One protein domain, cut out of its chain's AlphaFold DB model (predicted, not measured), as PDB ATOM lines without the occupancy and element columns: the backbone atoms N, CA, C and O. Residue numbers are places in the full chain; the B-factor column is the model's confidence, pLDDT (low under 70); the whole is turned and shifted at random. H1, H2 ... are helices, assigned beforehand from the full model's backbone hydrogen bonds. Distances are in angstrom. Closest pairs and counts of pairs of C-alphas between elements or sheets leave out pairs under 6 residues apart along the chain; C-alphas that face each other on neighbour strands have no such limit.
ATOM      1  N   GLU A   2     -27.290 -13.483  -3.895       57.78
ATOM      2  CA  GLU A   2     -27.684 -14.783  -4.440       57.78
ATOM      3  C   GLU A   2     -28.345 -15.696  -3.392       57.78
ATOM      4  O   GLU A   2     -29.526 -16.007  -3.520       57.78
ATOM      5  N   ALA A   3     -27.673 -15.965  -2.267       59.03
ATOM      6  CA  ALA A   3     -28.183 -16.825  -1.188       59.03
ATOM      7  C   ALA A   3     -29.482 -16.346  -0.480       59.03
ATOM      8  O   ALA A   3     -30.074 -17.094   0.295       59.03
ATOM      9  N   GLU A   4     -29.945 -15.109  -0.707       61.06
ATOM     10  CA  GLU A   4     -31.249 -14.602  -0.231       61.06
ATOM     11  C   GLU A   4     -32.293 -14.542  -1.378       61.06
ATOM     12  O   GLU A   4     -33.493 -14.447  -1.123       61.06
ATOM     13  N   THR A   5     -31.864 -14.640  -2.644       55.62
ATOM     14  CA  THR A   5     -32.724 -14.912  -3.819       55.62
ATOM     15  C   THR A   5     -32.987 -16.402  -4.047       55.62
ATOM     16  O   THR A   5     -34.066 -16.747  -4.505       55.62
ATOM     17  N   GLU A   6     -32.046 -17.274  -3.687       53.41
ATOM     18  CA  GLU A   6     -32.140 -18.739  -3.819       53.41
ATOM     19  C   GLU A   6     -32.878 -19.397  -2.641       53.41
ATOM     20  O   GLU A   6     -33.281 -20.557  -2.705       53.41
ATOM     21  N   ASN A   7     -33.078 -18.659  -1.546       52.00
ATOM     22  CA  ASN A   7     -33.798 -19.151  -0.381       52.00
ATOM     23  C   ASN A   7     -35.310 -19.214  -0.660       52.00
ATOM     24  O   ASN A   7     -35.930 -18.202  -0.990       52.00
ATOM     25  N   VAL A   8     -35.918 -20.385  -0.433       50.56
ATOM     26  CA  VAL A   8     -37.360 -20.658  -0.613       50.56
ATOM     27  C   VAL A   8     -38.258 -19.668   0.157       50.56
ATOM     28  O   VAL A   8     -39.381 -19.392  -0.254       50.56
ATOM     29  N   SER A   9     -37.756 -19.062   1.239       51.12
ATOM     30  CA  SER A   9     -38.442 -18.016   2.019       51.12
ATOM     31  C   SER A   9     -38.147 -16.572   1.552       51.12
ATOM     32  O   SER A   9     -38.162 -15.642   2.359       51.12
ATOM     33  N   HIS A  10     -37.874 -16.381   0.252       60.56
ATOM     34  CA  HIS A  10     -37.342 -15.157  -0.368       60.56
ATOM     35  C   HIS A  10     -37.808 -13.830   0.260       60.56
ATOM     36  O   HIS A  10     -38.975 -13.423   0.169       60.56
ATOM     37  N   ASN A  11     -36.855 -13.110   0.860       70.62
ATOM     38  CA  ASN A  11     -37.103 -11.845   1.537       70.62
ATOM     39  C   ASN A  11     -36.798 -10.653   0.614       70.62
ATOM     40  O   ASN A  11     -35.707 -10.075   0.632       70.62
ATOM     41  N   GLU A  12     -37.800 -10.258  -0.173       69.56
ATOM     42  CA  GLU A  12     -37.725  -9.121  -1.100       69.56
ATOM     43  C   GLU A  12     -37.214  -7.827  -0.445       69.56
ATOM     44  O   GLU A  12     -36.477  -7.069  -1.075       69.56
ATOM     45  N   PHE A  13     -37.580  -7.558   0.815       72.12
ATOM     46  CA  PHE A  13     -37.178  -6.339   1.522       72.12
ATOM     47  C   PHE A  13     -35.670  -6.311   1.789       72.12
ATOM     48  O   PHE A  13     -35.022  -5.305   1.495       72.12
ATOM     49  N   LYS A  14     -35.085  -7.424   2.261       74.25
ATOM     50  CA  LYS A  14     -33.625  -7.565   2.369       74.25
ATOM     51  C   LYS A  14     -32.960  -7.445   1.000       74.25
ATOM     52  O   LYS A  14     -31.969  -6.738   0.874       74.25
ATOM     53  N   VAL A  15     -33.498  -8.098  -0.033       78.38
ATOM     54  CA  VAL A  15     -32.905  -8.076  -1.381       78.38
ATOM     55  C   VAL A  15     -32.971  -6.679  -2.006       78.38
ATOM     56  O   VAL A  15     -32.001  -6.240  -2.622       78.38
ATOM     57  N   ARG A  16     -34.040  -5.912  -1.761       80.06
ATOM     58  CA  ARG A  16     -34.129  -4.491  -2.128       80.06
ATOM     59  C   ARG A  16     -33.166  -3.623  -1.313       80.06
ATOM     60  O   ARG A  16     -32.530  -2.749  -1.893       80.06
ATOM     61  N   ALA A  17     -32.998  -3.883  -0.015       79.00
ATOM     62  CA  ALA A  17     -32.010  -3.193   0.815       79.00
ATOM     63  C   ALA A  17     -30.570  -3.459   0.333       79.00
ATOM     64  O   ALA A  17     -29.797  -2.517   0.184       79.00
ATOM     65  N   PHE A  18     -30.232  -4.707  -0.015       82.81
ATOM     66  CA  PHE A  18     -28.953  -5.046  -0.643       82.81
ATOM     67  C   PHE A  18     -28.782  -4.356  -2.007       82.81
ATOM     68  O   PHE A  18     -27.726  -3.784  -2.251       82.81
ATOM     69  N   LYS A  19     -29.803  -4.342  -2.882       85.75
ATOM     70  CA  LYS A  19     -29.738  -3.642  -4.184       85.75
ATOM     71  C   LYS A  19     -29.535  -2.130  -4.024       85.75
ATOM     72  O   LYS A  19     -28.773  -1.540  -4.786       85.75
ATOM     73  N   ASN A  20     -30.172  -1.511  -3.031       84.88
ATOM     74  CA  ASN A  20     -29.984  -0.094  -2.717       84.88
ATOM     75  C   ASN A  20     -28.574   0.186  -2.172       84.88
ATOM     76  O   ASN A  20     -27.921   1.115  -2.637       84.88
ATOM     77  N   ALA A  21     -28.090  -0.627  -1.228       86.56
ATOM     78  CA  ALA A  21     -26.766  -0.450  -0.638       86.56
ATOM     79  C   ALA A  21     -25.627  -0.709  -1.634       86.56
ATOM     80  O   ALA A  21     -24.665   0.048  -1.641       86.56
ATOM     81  N   ILE A  22     -25.747  -1.716  -2.511       87.25
ATOM     82  CA  ILE A  22     -24.768  -1.952  -3.585       87.25
ATOM     83  C   ILE A  22     -24.673  -0.725  -4.493       87.25
ATOM     84  O   ILE A  22     -23.568  -0.256  -4.734       87.25
ATOM     85  N   ARG A  23     -25.802  -0.139  -4.917       87.94
ATOM     86  CA  ARG A  23     -25.799   1.099  -5.717       87.94
ATOM     87  C   ARG A  23     -25.147   2.271  -4.981       87.94
ATOM     88  O   ARG A  23     -24.336   2.962  -5.577       87.94
ATOM     89  N   ALA A  24     -25.472   2.465  -3.700       86.38
ATOM     90  CA  ALA A  24     -24.908   3.542  -2.878       86.38
ATOM     91  C   ALA A  24     -23.397   3.384  -2.611       86.38
ATOM     92  O   ALA A  24     -22.711   4.377  -2.392       86.38
ATOM     93  N   ILE A  25     -22.886   2.149  -2.629       86.50
ATOM     94  CA  ILE A  25     -21.456   1.826  -2.521       86.50
ATOM     95  C   ILE A  25     -20.757   1.962  -3.885       86.50
ATOM     96  O   ILE A  25     -19.653   2.484  -3.952       86.50
ATOM     97  N   GLN A  26     -21.407   1.551  -4.978       87.69
ATOM     98  CA  GLN A  26     -20.905   1.709  -6.351       87.69
ATOM     99  C   GLN A  26     -20.847   3.171  -6.821       87.69
ATOM    100  O   GLN A  26     -20.144   3.465  -7.780       87.69
ATOM    101  N   SER A  27     -21.586   4.077  -6.173       86.44
ATOM    102  CA  SER A  27     -21.536   5.520  -6.429       86.44
ATOM    103  C   SER A  27     -20.483   6.268  -5.601       86.44
ATOM    104  O   SER A  27     -20.511   7.496  -5.586       86.44
ATOM    105  N   LEU A  28     -19.607   5.566  -4.874       88.19
ATOM    106  CA  LEU A  28     -18.471   6.175  -4.179       88.19
ATOM    107  C   LEU A  28     -17.268   6.278  -5.122       88.19
ATOM    108  O   LEU A  28     -16.947   5.340  -5.847       88.19
ATOM    109  N   ASP A  29     -16.586   7.413  -5.060       89.69
ATOM    110  CA  ASP A  29     -15.356   7.740  -5.781       89.69
ATOM    111  C   ASP A  29     -14.077   7.286  -5.044       89.69
ATOM    112  O   ASP A  29     -12.976   7.393  -5.582       89.69
ATOM    113  N   TYR A  30     -14.218   6.723  -3.838       81.75
ATOM    114  CA  TYR A  30     -13.128   6.230  -2.991       81.75
ATOM    115  C   TYR A  30     -13.377   4.794  -2.480       81.75
ATOM    116  O   TYR A  30     -14.528   4.388  -2.286       81.75
ATOM    117  N   PRO A  31     -12.315   4.004  -2.214       83.25
ATOM    118  CA  PRO A  31     -12.443   2.688  -1.592       83.25
ATOM    119  C   PRO A  31     -12.889   2.797  -0.126       83.25
ATOM    120  O   PRO A  31     -12.430   3.658   0.623       83.25
ATOM    121  N   ILE A  32     -13.763   1.888   0.314       87.31
ATOM    122  CA  ILE A  32     -14.201   1.825   1.718       87.31
ATOM    123  C   ILE A  32     -13.142   1.086   2.540       87.31
ATOM    124  O   ILE A  32     -12.889  -0.098   2.321       87.31
ATOM    125  N   GLU A  33     -12.584   1.756   3.544       82.75
ATOM    126  CA  GLU A  33     -11.568   1.213   4.452       82.75
ATOM    127  C   GLU A  33     -12.092   0.967   5.875       82.75
ATOM    128  O   GLU A  33     -11.525   0.159   6.618       82.75
ATOM    129  N   SER A  34     -13.178   1.640   6.268       85.69
ATOM    130  CA  SER A  34     -13.840   1.498   7.569       85.69
ATOM    131  C   SER A  34     -15.355   1.488   7.404       85.69
ATOM    132  O   SER A  34     -15.936   2.349   6.743       85.69
ATOM    133  N   ALA A  35     -16.032   0.581   8.111       85.38
ATOM    134  CA  ALA A  35     -17.490   0.541   8.151       85.38
ATOM    135  C   ALA A  35     -18.124   1.827   8.720       85.38
ATOM    136  O   ALA A  35     -19.324   2.032   8.559       85.38
ATOM    137  N   GLN A  36     -17.355   2.713   9.366       84.94
ATOM    138  CA  GLN A  36     -17.835   4.036   9.777       84.94
ATOM    139  C   GLN A  36     -18.155   4.943   8.578       84.94
ATOM    140  O   GLN A  36     -19.163   5.645   8.631       84.94
ATOM    141  N   GLN A  37     -17.369   4.879   7.494       87.75
ATOM    142  CA  GLN A  37     -17.524   5.733   6.303       87.75
ATOM    143  C   GLN A  37     -18.903   5.564   5.643       87.75
ATOM    144  O   GLN A  37     -19.453   6.512   5.094       87.75
ATOM    145  N   ILE A  38     -19.498   4.369   5.750       89.12
ATOM    146  CA  ILE A  38     -20.794   4.047   5.137       89.12
ATOM    147  C   ILE A  38     -22.005   4.162   6.079       89.12
ATOM    148  O   ILE A  38     -23.130   3.939   5.638       89.12
ATOM    149  N   ARG A  39     -21.821   4.502   7.367       87.50
ATOM    150  CA  ARG A  39     -22.928   4.569   8.355       87.50
ATOM    151  C   ARG A  39     -23.965   5.651   8.051       87.50
ATOM    152  O   ARG A  39     -25.111   5.514   8.464       87.50
ATOM    153  N   SER A  40     -23.562   6.707   7.353       86.31
ATOM    154  CA  SER A  40     -24.401   7.840   6.951       86.31
ATOM    155  C   SER A  40     -24.994   7.700   5.541       86.31
ATOM    156  O   SER A  40     -25.802   8.538   5.139       86.31
ATOM    157  N   LEU A  41     -24.628   6.664   4.772       86.94
ATOM    158  CA  LEU A  41     -25.053   6.540   3.377       86.94
ATOM    159  C   LEU A  41     -26.534   6.158   3.256       86.94
ATOM    160  O   LEU A  41     -26.998   5.132   3.760       86.94
ATOM    161  N   LYS A  42     -27.282   6.979   2.514       83.38
ATOM    162  CA  LYS A  42     -28.723   6.824   2.288       83.38
ATOM    163  C   LYS A  42     -29.032   5.500   1.574       83.38
ATOM    164  O   LYS A  42     -28.864   5.376   0.367       83.38
ATOM    165  N   GLY A  43     -29.534   4.525   2.333       82.62
ATOM    166  CA  GLY A  43     -29.843   3.169   1.858       82.62
ATOM    167  C   GLY A  43     -28.987   2.064   2.486       82.62
ATOM    168  O   GLY A  43     -29.315   0.890   2.322       82.62
ATOM    169  N   VAL A  44     -27.946   2.413   3.248       87.69
ATOM    170  CA  VAL A  44     -27.098   1.469   3.987       87.69
ATOM    171  C   VAL A  44     -27.582   1.372   5.439       87.69
ATOM    172  O   VAL A  44     -27.346   2.252   6.259       87.69
ATOM    173  N   GLY A  45     -28.293   0.293   5.775       85.38
ATOM    174  CA  GLY A  45     -28.748   0.033   7.149       85.38
ATOM    175  C   GLY A  45     -27.655  -0.563   8.048       85.38
ATOM    176  O   GLY A  45     -26.685  -1.139   7.557       85.38
ATOM    177  N   SER A  46     -27.845  -0.526   9.372       83.94
ATOM    178  CA  SER A  46     -26.897  -1.063  10.371       83.94
ATOM    179  C   SER A  46     -26.495  -2.530  10.136       83.94
ATOM    180  O   SER A  46     -25.328  -2.890  10.275       83.94
ATOM    181  N   GLY A  47     -27.429  -3.377   9.695       84.12
ATOM    182  CA  GLY A  47     -27.156  -4.768   9.311       84.12
ATOM    183  C   GLY A  47     -26.373  -4.942   7.999       84.12
ATOM    184  O   GLY A  47     -25.960  -6.055   7.681       84.12
ATOM    185  N   ILE A  48     -26.177  -3.876   7.219       89.25
ATOM    186  CA  ILE A  48     -25.295  -3.847   6.041       89.25
ATOM    187  C   ILE A  48     -23.941  -3.252   6.436       89.25
ATOM    188  O   ILE A  48     -22.926  -3.869   6.130       89.25
ATOM    189  N   VAL A  49     -23.931  -2.163   7.221       89.50
ATOM    190  CA  VAL A  49     -22.726  -1.632   7.889       89.50
ATOM    191  C   VAL A  49     -21.948  -2.763   8.556       89.50
ATOM    192  O   VAL A  49     -20.776  -2.949   8.254       89.50
ATOM    193  N   LYS A  50     -22.614  -3.573   9.394       86.38
ATOM    194  CA  LYS A  50     -21.974  -4.703  10.079       86.38
ATOM    195  C   LYS A  50     -21.372  -5.725   9.107       86.38
ATOM    196  O   LYS A  50     -20.280  -6.200   9.362       86.38
ATOM    197  N   ARG A  51     -22.037  -6.051   7.992       85.31
ATOM    198  CA  ARG A  51     -21.502  -7.024   7.019       85.31
ATOM    199  C   ARG A  51     -20.267  -6.504   6.286       85.31
ATOM    200  O   ARG A  51     -19.379  -7.291   5.988       85.31
ATOM    201  N   VAL A  52     -20.207  -5.201   6.005       85.94
ATOM    202  CA  VAL A  52     -19.005  -4.572   5.439       85.94
ATOM    203  C   VAL A  52     -17.897  -4.489   6.490       85.94
ATOM    204  O   VAL A  52     -16.747  -4.735   6.158       85.94
ATOM    205  N   ASP A  53     -18.228  -4.244   7.761       85.12
ATOM    206  CA  ASP A  53     -17.286  -4.340   8.889       85.12
ATOM    207  C   ASP A  53     -16.708  -5.761   8.997       85.12
ATOM    208  O   ASP A  53     -15.497  -5.959   8.932       85.12
ATOM    209  N   ASP A  54     -17.573  -6.779   9.055       80.00
ATOM    210  CA  ASP A  54     -17.192  -8.192   9.080       80.00
ATOM    211  C   ASP A  54     -16.304  -8.545   7.864       80.00
ATOM    212  O   ASP A  54     -15.319  -9.263   8.027       80.00
ATOM    213  N   TYR A  55     -16.605  -8.032   6.662       80.50
ATOM    214  CA  TYR A  55     -15.821  -8.239   5.432       80.50
ATOM    215  C   TYR A  55     -14.449  -7.545   5.472       80.50
ATOM    216  O   TYR A  55     -13.427  -8.180   5.218       80.50
ATOM    217  N   LEU A  56     -14.388  -6.265   5.848       80.25
ATOM    218  CA  LEU A  56     -13.130  -5.518   5.957       80.25
ATOM    219  C   LEU A  56     -12.207  -6.130   7.017       80.25
ATOM    220  O   LEU A  56     -11.002  -6.227   6.796       80.25
ATOM    221  N   ASN A  57     -12.760  -6.618   8.129       72.44
ATOM    222  CA  ASN A  57     -11.996  -7.325   9.158       72.44
ATOM    223  C   ASN A  57     -11.575  -8.748   8.731       72.44
ATOM    224  O   ASN A  57     -10.563  -9.246   9.221       72.44
ATOM    225  N   GLN A  58     -12.293  -9.393   7.799       66.62
ATOM    226  CA  GLN A  58     -11.858 -10.642   7.151       66.62
ATOM    227  C   GLN A  58     -10.732 -10.417   6.131       66.62
ATOM    228  O   GLN A  58      -9.858 -11.267   6.005       66.62
ATOM    229  N   HIS A  59     -10.716  -9.283   5.424       57.31
ATOM    230  CA  HIS A  59      -9.683  -8.983   4.425       57.31
ATOM    231  C   HIS A  59      -8.452  -8.251   4.993       57.31
ATOM    232  O   HIS A  59      -7.368  -8.370   4.429       57.31
ATOM    233  N   LYS A  60      -8.551  -7.609   6.166       54.19
ATOM    234  CA  LYS A  60      -7.407  -7.107   6.965       54.19
ATOM    235  C   LYS A  60      -6.754  -8.210   7.831       54.19
ATOM    236  O   LYS A  60      -6.250  -7.953   8.925       54.19
ATOM    237  N   ALA A  61      -6.791  -9.460   7.368       43.19
ATOM    238  CA  ALA A  61      -6.447 -10.648   8.145       43.19
ATOM    239  C   ALA A  61      -4.937 -10.828   8.413       43.19
ATOM    240  O   ALA A  61      -4.222 -11.496   7.670       43.19
TER     241      ALA A  61
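What this domain is: This is residues 2 to 61 of the 526 residues of the protein "DNA polymerase" of Coniophora puteana (strain RWD-64-598) (UniProt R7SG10). What does the model look like? Two helices of similar length, H2 and H3, are set steeply to each other and come close near one place, H3 starting by the second half of H2 and running away from it, while the long loop of residues 27 to 45 leaves the end of H2 and folds back to the start of H3. A single short turn, H1, lies by the beginning of H2, and residues 6 to 11 between them stick out. What is it made of, and how large is it? The printed part has 60 residues with three named helices, H1, H2 and H3 in that order, and no named strand; its class is all helix. It is only just compact, close to loose, with a radius of gyration of the C-alphas of 12.3 A and spans of 34 by 27 by 17 A.

Where its parts are: Where is the longest helix? H2 is residues 12 to 26, 20.7 A from C-alpha 12 at (-37.725, -9.121, -1.100) to C-alpha 26 at (-20.905, 1.709, -6.351). Where are the others? H3 is residues 46 to 59, 19.9 A from first to last C-alpha, and ends with C-alpha 59 at (-9.683, -8.983, 4.425). H1 is residues 2 to 5, beginning with C-alpha 2 at (-27.684, -14.783, -4.440).

How they stand to each other: How does H3 stand to H2? They are close but not clearly touching, and their closest C-alphas, those of Ala 21 and Ile 48, are 7.6 A apart. They run the same way at a steep tilt of 56 degrees. Where is H1? H1 and H2 only just touch, with 3 pairs of C-alphas within 8 A, and H2 does so with residues 14 to 15 alone. Their closest C-alphas are those of Glu 4 and Val 15, 6.8 A apart. H1 and H3 are apart. What do the backbones show? In H2 every O i to N i+4 pair is within hydrogen-bond range, and in H3 9 of 10 are. H1, four residues, is too short for such a pair.

The domain as a whole: How far does it reach? The two C-alphas farthest apart, those of Val 8 and Asp 29, are 36.3 A apart. Is it continuous? The printed part has no cut; the link from H1 to H2 is short, with 6 residues, and that from H2 to H3 is long, with 19 residues. Where is confidence low? The mean pLDDT of the printed part is 77.6, and residues 2 to 10, residue 12 and residues 58 to 61 are under 70.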